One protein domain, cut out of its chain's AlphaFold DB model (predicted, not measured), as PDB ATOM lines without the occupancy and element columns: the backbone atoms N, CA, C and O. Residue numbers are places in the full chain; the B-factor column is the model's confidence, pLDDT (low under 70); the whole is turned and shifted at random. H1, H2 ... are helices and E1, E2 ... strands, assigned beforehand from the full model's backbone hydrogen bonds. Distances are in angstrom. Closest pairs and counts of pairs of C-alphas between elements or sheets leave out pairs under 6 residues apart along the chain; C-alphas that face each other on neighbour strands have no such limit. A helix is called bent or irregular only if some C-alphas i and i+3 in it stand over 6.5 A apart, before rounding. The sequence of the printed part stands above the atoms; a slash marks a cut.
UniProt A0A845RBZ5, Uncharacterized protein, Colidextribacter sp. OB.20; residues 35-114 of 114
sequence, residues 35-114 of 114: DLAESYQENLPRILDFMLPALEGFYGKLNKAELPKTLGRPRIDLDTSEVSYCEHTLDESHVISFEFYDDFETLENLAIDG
ATOM      1  N   ASP A  35     196.037 198.993 136.497       97.56
ATOM      2  CA  ASP A  35     195.904 197.968 137.534       97.56
ATOM      3  C   ASP A  35     194.479 197.964 138.107       97.56
ATOM      4  O   ASP A  35     193.868 196.907 138.265       97.56
ATOM      5  N   LEU A  36     193.889 199.147 138.323       97.50
ATOM      6  CA  LEU A  36     192.496 199.264 138.754       97.50
ATOM      7  C   LEU A  36     191.510 198.757 137.688       97.50
ATOM      8  O   LEU A  36     190.530 198.081 138.014       97.50
ATOM      9  N   ALA A  37     191.771 199.043 136.408       98.12
ATOM     10  CA  ALA A  37     190.967 198.520 135.307       98.12
ATOM     11  C   ALA A  37     191.044 196.986 135.217       98.12
ATOM     12  O   ALA A  37     190.015 196.326 135.064       98.12
ATOM     13  N   GLU A  38     192.242 196.412 135.343       98.19
ATOM     14  CA  GLU A  38     192.461 194.965 135.373       98.19
ATOM     15  C   GLU A  38     191.735 194.333 136.565       98.19
ATOM     16  O   GLU A  38     190.966 193.391 136.378       98.19
ATOM     17  N   SER A  39     191.868 194.922 137.753       98.12
ATOM     18  CA  SER A  39     191.194 194.462 138.967       98.12
ATOM     19  C   SER A  39     189.668 194.427 138.823       98.12
ATOM     20  O   SER A  39     189.032 193.427 139.181       98.12
ATOM     21  N   TYR A  40     189.062 195.459 138.223       98.50
ATOM     22  CA  TYR A  40     187.630 195.447 137.907       98.50
ATOM     23  C   TYR A  40     187.267 194.265 136.995       98.50
ATOM     24  O   TYR A  40     186.286 193.560 137.247       98.50
ATOM     25  N   GLN A  41     188.050 194.019 135.940       97.75
ATOM     26  CA  GLN A  41     187.780 192.940 134.982       97.75
ATOM     27  C   GLN A  41     187.933 191.552 135.616       97.75
ATOM     28  O   GLN A  41     187.096 190.674 135.389       97.75
ATOM     29  N   GLU A  42     188.962 191.350 136.439       98.00
ATOM     30  CA  GLU A  42     189.186 190.105 137.178       98.00
ATOM     31  C   GLU A  42     188.055 189.824 138.176       98.00
ATOM     32  O   GLU A  42     187.605 188.680 138.314       98.00
ATOM     33  N   ASN A  43     187.536 190.874 138.817       98.25
ATOM     34  CA  ASN A  43     186.449 190.784 139.788       98.25
ATOM     35  C   ASN A  43     185.048 190.901 139.172       98.25
ATOM     36  O   ASN A  43     184.057 190.727 139.887       98.25
ATOM     37  N   LEU A  44     184.913 191.098 137.857       98.00
ATOM     38  CA  LEU A  44     183.613 191.243 137.200       98.00
ATOM     39  C   LEU A  44     182.633 190.103 137.547       98.00
ATOM     40  O   LEU A  44     181.494 190.399 137.913       98.00
ATOM     41  N   PRO A  45     183.007 188.804 137.539       97.69
ATOM     42  CA  PRO A  45     182.086 187.736 137.934       97.69
ATOM     43  C   PRO A  45     181.503 187.900 139.345       97.69
ATOM     44  O   PRO A  45     180.329 187.571 139.546       97.69
ATOM     45  N   ARG A  46     182.309 188.414 140.284       97.94
ATOM     46  CA  ARG A  46     181.940 188.697 141.675       97.94
ATOM     47  C   ARG A  46     181.040 189.924 141.769       97.94
ATOM     48  O   ARG A  46     180.011 189.856 142.434       97.94
ATOM     49  N   ILE A  47     181.393 191.004 141.075       98.62
ATOM     50  CA  ILE A  47     180.585 192.228 140.979       98.62
ATOM     51  C   ILE A  47     179.183 191.890 140.456       98.62
ATOM     52  O   ILE A  47     178.174 192.289 141.036       98.62
ATOM     53  N   LEU A  48     179.095 191.058 139.414       98.50
ATOM     54  CA  LEU A  48     177.813 190.587 138.889       98.50
ATOM     55  C   LEU A  48     177.037 189.738 139.908       98.50
ATOM     56  O   LEU A  48     175.822 189.883 139.991       98.50
ATOM     57  N   ASP A  49     177.694 188.850 140.664       98.44
ATOM     58  CA  ASP A  49     177.026 188.072 141.725       98.44
ATOM     59  C   ASP A  49     176.490 188.957 142.852       98.44
ATOM     60  O   ASP A  49     175.425 188.670 143.398       98.44
ATOM     61  N   PHE A  50     177.207 190.029 143.184       98.62
ATOM     62  CA  PHE A  50     176.792 191.006 144.182       98.62
ATOM     63  C   PHE A  50     175.552 191.789 143.733       98.62
ATOM     64  O   PHE A  50     174.586 191.890 144.488       98.62
ATOM     65  N   MET A  51     175.537 192.285 142.492       98.56
ATOM     66  CA  MET A  51     174.430 193.108 141.994       98.56
ATOM     67  C   MET A  51     173.176 192.306 141.642       98.56
ATOM     68  O   MET A  51     172.054 192.777 141.846       98.56
ATOM     69  N   LEU A  52     173.344 191.097 141.097       98.31
ATOM     70  CA  LEU A  52     172.259 190.344 140.464       98.31
ATOM     71  C   LEU A  52     171.006 190.181 141.346       98.31
ATOM     72  O   LEU A  52     169.923 190.414 140.817       98.31
ATOM     73  N   PRO A  53     171.079 189.846 142.650       98.38
ATOM     74  CA  PRO A  53     169.877 189.688 143.471       98.38
ATOM     75  C   PRO A  53     169.030 190.962 143.584       98.38
ATOM     76  O   PRO A  53     167.802 190.885 143.534       98.38
ATOM     77  N   ALA A  54     169.665 192.129 143.728       98.12
ATOM     78  CA  ALA A  54     168.953 193.403 143.812       98.12
ATOM     79  C   ALA A  54     168.370 193.793 142.451       98.12
ATOM     80  O   ALA A  54     167.193 194.146 142.364       98.12
ATOM     81  N   LEU A  55     169.157 193.633 141.381       98.25
ATOM     82  CA  LEU A  55     168.696 193.888 140.020       98.25
ATOM     83  C   LEU A  55     167.519 192.982 139.650       98.25
ATOM     84  O   LEU A  55     166.537 193.464 139.101       98.25
ATOM     85  N   GLU A  56     167.558 191.693 139.993       98.19
ATOM     86  CA  GLU A  56     166.429 190.791 139.749       98.19
ATOM     87  C   GLU A  56     165.208 191.118 140.616       98.19
ATOM     88  O   GLU A  56     164.069 190.927 140.181       98.19
ATOM     89  N   GLY A  57     165.430 191.627 141.830       98.00
ATOM     90  CA  GLY A  57     164.366 192.122 142.700       98.00
ATOM     91  C   GLY A  57     163.630 193.330 142.116       98.00
ATOM     92  O   GLY A  57     162.422 193.454 142.322       98.00
ATOM     93  N   PHE A  58     164.333 194.181 141.367       97.38
ATOM     94  CA  PHE A  58     163.792 195.413 140.791       97.38
ATOM     95  C   PHE A  58     163.277 195.230 139.351       97.38
ATOM     96  O   PHE A  58     162.141 195.583 139.041       97.38
ATOM     97  N   TYR A  59     164.080 194.612 138.484       97.06
ATOM     98  CA  TYR A  59     163.833 194.456 137.045       97.06
ATOM     99  C   TYR A  59     163.207 193.112 136.654       97.06
ATOM    100  O   TYR A  59     162.818 192.904 135.502       97.06
ATOM    101  N   GLY A  60     163.084 192.182 137.603       97.25
ATOM    102  CA  GLY A  60     162.692 190.804 137.333       97.25
ATOM    103  C   GLY A  60     163.863 189.954 136.839       97.25
ATOM    104  O   GLY A  60     165.007 190.378 136.825       97.25
ATOM    105  N   LYS A  61     163.586 188.706 136.452       97.56
ATOM    106  CA  LYS A  61     164.628 187.711 136.154       97.56
ATOM    107  C   LYS A  61     165.585 188.160 135.039       97.56
ATOM    108  O   LYS A  61     165.136 188.443 133.927       97.56
ATOM    109  N   LEU A  62     166.890 188.080 135.296       97.44
ATOM    110  CA  LEU A  62     167.949 188.484 134.368       97.44
ATOM    111  C   LEU A  62     168.818 187.291 133.949       97.44
ATOM    112  O   LEU A  62     168.861 186.241 134.588       97.44
ATOM    113  N   ASN A  63     169.527 187.443 132.829       95.75
ATOM    114  CA  ASN A  63     170.560 186.498 132.421       95.75
ATOM    115  C   ASN A  63     171.932 187.053 132.812       95.75
ATOM    116  O   ASN A  63     172.436 187.951 132.140       95.75
ATOM    117  N   LYS A  64     172.560 186.477 133.846       95.81
ATOM    118  CA  LYS A  64     173.893 186.893 134.314       95.81
ATOM    119  C   LYS A  64     174.936 186.938 133.187       95.81
ATOM    120  O   LYS A  64     175.785 187.818 133.193       95.81
ATOM    121  N   ALA A  65     174.868 186.030 132.209       96.25
ATOM    122  CA  ALA A  65     175.832 185.991 131.107       96.25
ATOM    123  C   ALA A  65     175.699 187.179 130.136       96.25
ATOM    124  O   ALA A  65     176.690 187.586 129.539       96.25
ATOM    125  N   GLU A  66     174.497 187.744 129.992       96.88
ATOM    126  CA  GLU A  66     174.257 188.934 129.161       96.88
ATOM    127  C   GLU A  66     174.362 190.231 129.971       96.88
ATOM    128  O   GLU A  66     174.461 191.308 129.390       96.88
ATOM    129  N   LEU A  67     174.366 190.138 131.306       96.62
ATOM    130  CA  LEU A  67     174.326 191.292 132.197       96.62
ATOM    131  C   LEU A  67     175.457 192.306 131.949       96.62
ATOM    132  O   LEU A  67     175.131 193.486 131.909       96.62
ATOM    133  N   PRO A  68     176.724 191.925 131.677       97.06
ATOM    134  CA  PRO A  68     177.764 192.899 131.324       97.06
ATOM    135  C   PRO A  68     177.402 193.757 130.109       97.06
ATOM    136  O   PRO A  68     177.586 194.967 130.108       97.06
ATOM    137  N   LYS A  69     176.825 193.137 129.077       96.75
ATOM    138  CA  LYS A  69     176.374 193.855 127.883       96.75
ATOM    139  C   LYS A  69     175.181 194.752 128.195       96.75
ATOM    140  O   LYS A  69     175.073 195.833 127.628       96.75
ATOM    141  N   THR A  70     174.282 194.289 129.059       96.94
ATOM    142  CA  THR A  70     173.110 195.051 129.489       96.94
ATOM    143  C   THR A  70     173.489 196.258 130.343       96.94
ATOM    144  O   THR A  70     172.840 197.287 130.204       96.94
ATOM    145  N   LEU A  71     174.499 196.129 131.209       97.69
ATOM    146  CA  LEU A  71     175.018 197.193 132.072       97.69
ATOM    147  C   LEU A  71     175.788 198.264 131.286       97.69
ATOM    148  O   LEU A  71     175.805 199.417 131.693       97.69
ATOM    149  N   GLY A  72     176.373 197.900 130.143       97.06
ATOM    150  CA  GLY A  72     177.110 198.843 129.304       97.06
ATOM    151  C   GLY A  72     178.487 199.167 129.881       97.06
ATOM    152  O   GLY A  72     179.098 198.336 130.559       97.06
ATOM    153  N   ARG A  73     179.008 200.355 129.560       97.69
ATOM    154  CA  ARG A  73     180.306 200.803 130.068       97.69
ATOM    155  C   ARG A  73     180.209 201.145 131.563       97.69
ATOM    156  O   ARG A  73     179.379 201.980 131.918       97.69
ATOM    157  N   PRO A  74     181.061 200.564 132.426       98.50
ATOM    158  CA  PRO A  74     181.219 201.052 133.789       98.50
ATOM    159  C   PRO A  74     181.957 202.394 133.798       98.50
ATOM    160  O   PRO A  74     182.922 202.594 133.049       98.50
ATOM    161  N   ARG A  75     181.531 203.273 134.699       98.56
ATOM    162  CA  ARG A  75     182.214 204.509 135.068       98.56
ATOM    163  C   ARG A  75     182.686 204.387 136.514       98.56
ATOM    164  O   ARG A  75     181.885 204.056 137.378       98.56
ATOM    165  N   ILE A  76     183.970 204.614 136.758       98.56
ATOM    166  CA  ILE A  76     184.603 204.585 138.076       98.56
ATOM    167  C   ILE A  76     184.907 206.020 138.490       98.56
ATOM    168  O   ILE A  76     185.687 206.707 137.830       98.56
ATOM    169  N   ASP A  77     184.300 206.450 139.584       98.25
ATOM    170  CA  ASP A  77     184.590 207.715 140.238       98.25
ATOM    171  C   ASP A  77     185.724 207.514 141.252       98.25
ATOM    172  O   ASP A  77     185.612 206.733 142.202       98.25
ATOM    173  N   LEU A  78     186.854 208.173 140.999       97.38
ATOM    174  CA  LEU A  78     188.084 208.017 141.776       97.38
ATOM    175  C   LEU A  78     188.047 208.765 143.113       97.38
ATOM    176  O   LEU A  78     188.830 208.437 144.003       97.38
ATOM    177  N   ASP A  79     187.158 209.745 143.264       96.62
ATOM    178  CA  ASP A  79     187.056 210.562 144.476       96.62
ATOM    179  C   ASP A  79     186.177 209.882 145.530       96.62
ATOM    180  O   ASP A  79     186.379 210.047 146.737       96.62
ATOM    181  N   THR A  80     185.203 209.099 145.066       96.56
ATOM    182  CA  THR A  80     184.198 208.434 145.905       96.56
ATOM    183  C   THR A  80     184.346 206.916 145.973       96.56
ATOM    184  O   THR A  80     183.683 206.287 146.797       96.56
ATOM    185  N   SER A  81     185.226 206.323 145.162       97.19
ATOM    186  CA  SER A  81     185.339 204.867 145.002       97.19
ATOM    187  C   SER A  81     183.998 204.222 144.630       97.19
ATOM    188  O   SER A  81     183.621 203.168 145.151       97.19
ATOM    189  N   GLU A  82     183.266 204.859 143.716       98.44
ATOM    190  CA  GLU A  82     181.980 204.381 143.212       98.44
ATOM    191  C   GLU A  82     182.122 203.854 141.779       98.44
ATOM    192  O   GLU A  82     182.791 204.453 140.937       98.44
ATOM    193  N   VAL A  83     181.464 202.733 141.479       98.81
ATOM    194  CA  VAL A  83     181.187 202.319 140.101       98.81
ATOM    195  C   VAL A  83     179.735 202.608 139.777       98.81
ATOM    196  O   VAL A  83     178.847 202.114 140.466       98.81
ATOM    197  N   SER A  84     179.491 203.306 138.675       98.50
ATOM    198  CA  SER A  84     178.162 203.540 138.120       98.50
ATOM    199  C   SER A  84     178.022 202.964 136.708       98.50
ATOM    200  O   SER A  84     178.973 202.892 135.925       98.50
ATOM    201  N   TYR A  85     176.809 202.531 136.372       98.25
ATOM    202  CA  TYR A  85     176.425 202.091 135.033       98.25
ATOM    203  C   TYR A  85     175.344 203.018 134.497       98.25
ATOM    204  O   TYR A  85     174.159 202.743 134.647       98.25
ATOM    205  N   CYS A  86     175.749 204.117 133.863       92.06
ATOM    206  CA  CYS A  86     174.824 205.109 133.302       92.06
ATOM    207  C   CYS A  86     174.280 204.713 131.917       92.06
ATOM    208  O   CYS A  86     173.265 205.239 131.473       92.06
ATOM    209  N   GLU A  87     174.953 203.791 131.219       93.69
ATOM    210  CA  GLU A  87     174.590 203.341 129.864       93.69
ATOM    211  C   GLU A  87     173.764 202.044 129.852       93.69
ATOM    212  O   GLU A  87     173.595 201.415 128.799       93.69
ATOM    213  N   HIS A  88     173.290 201.588 131.013       96.81
ATOM    214  CA  HIS A  88     172.577 200.322 131.087       96.81
ATOM    215  C   HIS A  88     171.237 200.372 130.334       96.81
ATOM    216  O   HIS A  88     170.645 201.418 130.105       96.81
ATOM    217  N   THR A  89     170.740 199.200 129.943       97.00
ATOM    218  CA  THR A  89     169.533 199.055 129.103       97.00
ATOM    219  C   THR A  89     168.388 198.333 129.816       97.00
ATOM    220  O   THR A  89     167.506 197.763 129.171       97.00
ATOM    221  N   LEU A  90     168.410 198.315 131.157       96.50
ATOM    222  CA  LEU A  90     167.339 197.706 131.964       96.50
ATOM    223  C   LEU A  90     166.105 198.613 132.046       96.50
ATOM    224  O   LEU A  90     164.983 198.109 132.031       96.50
ATOM    225  N   ASP A  91     166.317 199.928 132.082       95.38
ATOM    226  CA  ASP A  91     165.298 200.961 131.914       95.38
ATOM    227  C   ASP A  91     165.932 202.251 131.357       95.38
ATOM    228  O   ASP A  91     167.046 202.211 130.840       95.38
ATOM    229  N   GLU A  92     165.190 203.362 131.395       92.44
ATOM    230  CA  GLU A  92     165.636 204.683 130.931       92.44
ATOM    231  C   GLU A  92     165.711 205.725 132.065       92.44
ATOM    232  O   GLU A  92     165.854 206.915 131.783       92.44
ATOM    233  N   SER A  93     165.513 205.330 133.327       93.12
ATOM    234  CA  SER A  93     165.257 206.280 134.420       93.12
ATOM    235  C   SER A  93     166.190 206.167 135.609       93.12
ATOM    236  O   SER A  93     166.339 207.165 136.307       93.12
ATOM    237  N   HIS A  94     166.767 204.998 135.872       96.69
ATOM    238  CA  HIS A  94     167.609 204.813 137.049       96.69
ATOM    239  C   HIS A  94     169.089 204.753 136.664       96.69
ATOM    240  O   HIS A  94     169.440 204.517 135.515       96.69
ATOM    241  N   VAL A  95     169.955 204.973 137.643       96.31
ATOM    242  CA  VAL A  95     171.383 204.677 137.597       96.31
ATOM    243  C   VAL A  95     171.639 203.555 138.589       96.31
ATOM    244  O   VAL A  95     171.112 203.556 139.701       96.31
ATOM    245  N   ILE A  96     172.445 202.581 138.176       98.56
ATOM    246  CA  ILE A  96     172.913 201.509 139.051       98.56
ATOM    247  C   ILE A  96     174.314 201.884 139.503       98.56
ATOM    248  O   ILE A  96     175.192 202.032 138.650       98.56
ATOM    249  N   SER A  97     174.534 201.991 140.809       98.62
ATOM    250  CA  SER A  97     175.863 202.253 141.359       98.62
ATOM    251  C   SER A  97     176.167 201.411 142.591       98.62
ATOM    252  O   SER A  97     175.268 200.848 143.216       98.62
ATOM    253  N   PHE A  98     177.448 201.249 142.905       98.81
ATOM    254  CA  PHE A  98     177.911 200.627 144.142       98.81
ATOM    255  C   PHE A  98     179.294 201.153 144.520       98.81
ATOM    256  O   PHE A  98     180.084 201.532 143.654       98.81
ATOM    257  N   GLU A  99     179.619 201.091 145.805       98.69
ATOM    258  CA  GLU A  99     180.946 201.432 146.312       98.69
ATOM    259  C   GLU A  99     181.855 200.203 146.325       98.69
ATOM    260  O   GLU A  99     181.414 199.084 146.632       98.69
ATOM    261  N   PHE A 100     183.137 200.404 146.029       98.50
ATOM    262  CA  PHE A 100     184.147 199.351 146.055       98.50
ATOM    263  C   PHE A 100     185.343 199.719 146.935       98.50
ATOM    264  O   PHE A 100     185.760 200.870 147.021       98.50
ATOM    265  N   TYR A 101     185.931 198.700 147.560       96.56
ATOM    266  CA  TYR A 101     187.145 198.820 148.363       96.56
ATOM    267  C   TYR A 101     188.028 197.584 148.175       96.56
ATOM    268  O   TYR A 101     187.547 196.541 147.718       96.56
ATOM    269  N   ASP A 102     189.306 197.709 148.551       94.75
ATOM    270  CA  ASP A 102     190.301 196.632 148.502       94.75
ATOM    271  C   ASP A 102     190.312 195.916 147.137       94.75
ATOM    272  O   ASP A 102     190.094 194.712 147.063       94.75
ATOM    273  N   ASP A 103     190.476 196.661 146.038       93.38
ATOM    274  CA  ASP A 103     190.538 196.091 144.681       93.38
ATOM    275  C   ASP A 103     189.315 195.216 144.331       93.38
ATOM    276  O   ASP A 103     189.433 194.105 143.815       93.38
ATOM    277  N   PHE A 104     188.115 195.720 144.644       97.75
ATOM    278  CA  PHE A 104     186.827 195.029 144.471       97.75
ATOM    279  C   PHE A 104     186.643 193.772 145.343       97.75
ATOM    280  O   PHE A 104     185.674 193.018 145.163       97.75
ATOM    281  N   GLU A 105     187.506 193.549 146.342       94.56
ATOM    282  CA  GLU A 105     187.276 192.531 147.365       94.56
ATOM    283  C   GLU A 105     186.133 192.893 148.314       94.56
ATOM    284  O   GLU A 105     185.545 191.999 148.927       94.56
ATOM    285  N   THR A 106     185.771 194.166 148.416       97.81
ATOM    286  CA  THR A 106     184.637 194.623 149.218       97.81
ATOM    287  C   THR A 106     183.719 195.460 148.337       97.81
ATOM    288  O   THR A 106     184.172 196.372 147.654       97.81
ATOM    289  N   LEU A 107     182.432 195.101 148.320       98.69
ATOM    290  CA  LEU A 107     181.394 195.737 147.508       98.69
ATOM    291  C   LEU A 107     180.238 196.103 148.431       98.69
ATOM    292  O   LEU A 107     179.700 195.228 149.121       98.69
ATOM    293  N   GLU A 108     179.870 197.376 148.459       98.38
ATOM    294  CA  GLU A 108     178.898 197.915 149.405       98.38
ATOM    295  C   GLU A 108     177.941 198.899 148.728       98.38
ATOM    296  O   GLU A 108     178.105 199.262 147.567       98.38
ATOM    297  N   ASN A 109     176.895 199.282 149.464       97.69
ATOM    298  CA  ASN A 109     176.014 200.401 149.121       97.69
ATOM    299  C   ASN A 109     175.434 200.369 147.693       97.69
ATOM    300  O   ASN A 109     175.252 201.407 147.075       97.69
ATOM    301  N   LEU A 110     175.092 199.173 147.189       98.50
ATOM    302  CA  LEU A 110     174.406 199.029 145.903       98.50
ATOM    303  C   LEU A 110     173.100 199.831 145.886       98.50
ATOM    304  O   LEU A 110     172.200 199.575 146.693       98.50
ATOM    305  N   ALA A 111     172.990 200.721 144.909       97.94
ATOM    306  CA  ALA A 111     171.857 201.597 144.696       97.94
ATOM    307  C   ALA A 111     171.273 201.436 143.282       97.94
ATOM    308  O   ALA A 111     171.954 201.036 142.334       97.94
ATOM    309  N   ILE A 112     169.973 201.710 143.171       97.75
ATOM    310  CA  ILE A 112     169.224 201.818 141.915       97.75
ATOM    311  C   ILE A 112     168.379 203.085 142.067       97.75
ATOM    312  O   ILE A 112     167.284 203.032 142.631       97.75
ATOM    313  N   ASP A 113     168.920 204.216 141.623       92.19
ATOM    314  CA  ASP A 113     168.413 205.553 141.958       92.19
ATOM    315  C   ASP A 113     167.967 206.318 140.709       92.19
ATOM    316  O   ASP A 113     168.643 206.273 139.685       92.19
ATOM    317  N   GLY A 114     166.831 207.025 140.779       81.19
ATOM    318  CA  GLY A 114     166.223 207.767 139.662       81.19
ATOM    319  C   GLY A 114     165.072 208.675 140.081       81.19
ATOM    320  O   GLY A 114     164.544 208.495 141.205       81.19
TER     321      GLY A 114
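Overview. This is residues 35 to 114 of the 114 residues of an uncharacterized protein of Colidextribacter sp. OB.20 (UniProt A0A845RBZ5). In two layers, arm H1b of bent helix H1 covers E3 and E4 of an antiparallel meander sheet, E1 to E4 in chain order. H2 only grazes the sheet. The printed part, 80 residues, is mixed and compact: radius of gyration of the C-alphas 11.8 A, spans 32 by 24 by 19 A.

Arrangement. H1, residues 35 to 59, one helix by its hydrogen bonds, is bent: C-alphas 42 and 45 are 7.5 A apart. Arm H1b, 45 to 59, irregular with C-alphas 50 and 53 7.1 A apart, has a height of 9.4 A over the sheet and 9 of 11 O i to N i+4 pairs within hydrogen-bond range. N 97 of E3, 95 to 101, and O 111 of E4, 106 to 113, are 3.1 A apart, within range.

Along the chain. C-alpha 35 lies at (195.904, 197.968, 137.534), C-alpha 113 at (168.413, 205.553, 141.958). H2 is 67 to 71, E1 75 to 77, E2 82 to 85.

Size, cuts and confidence. The printed part has no cut; its mean pLDDT is 97.1.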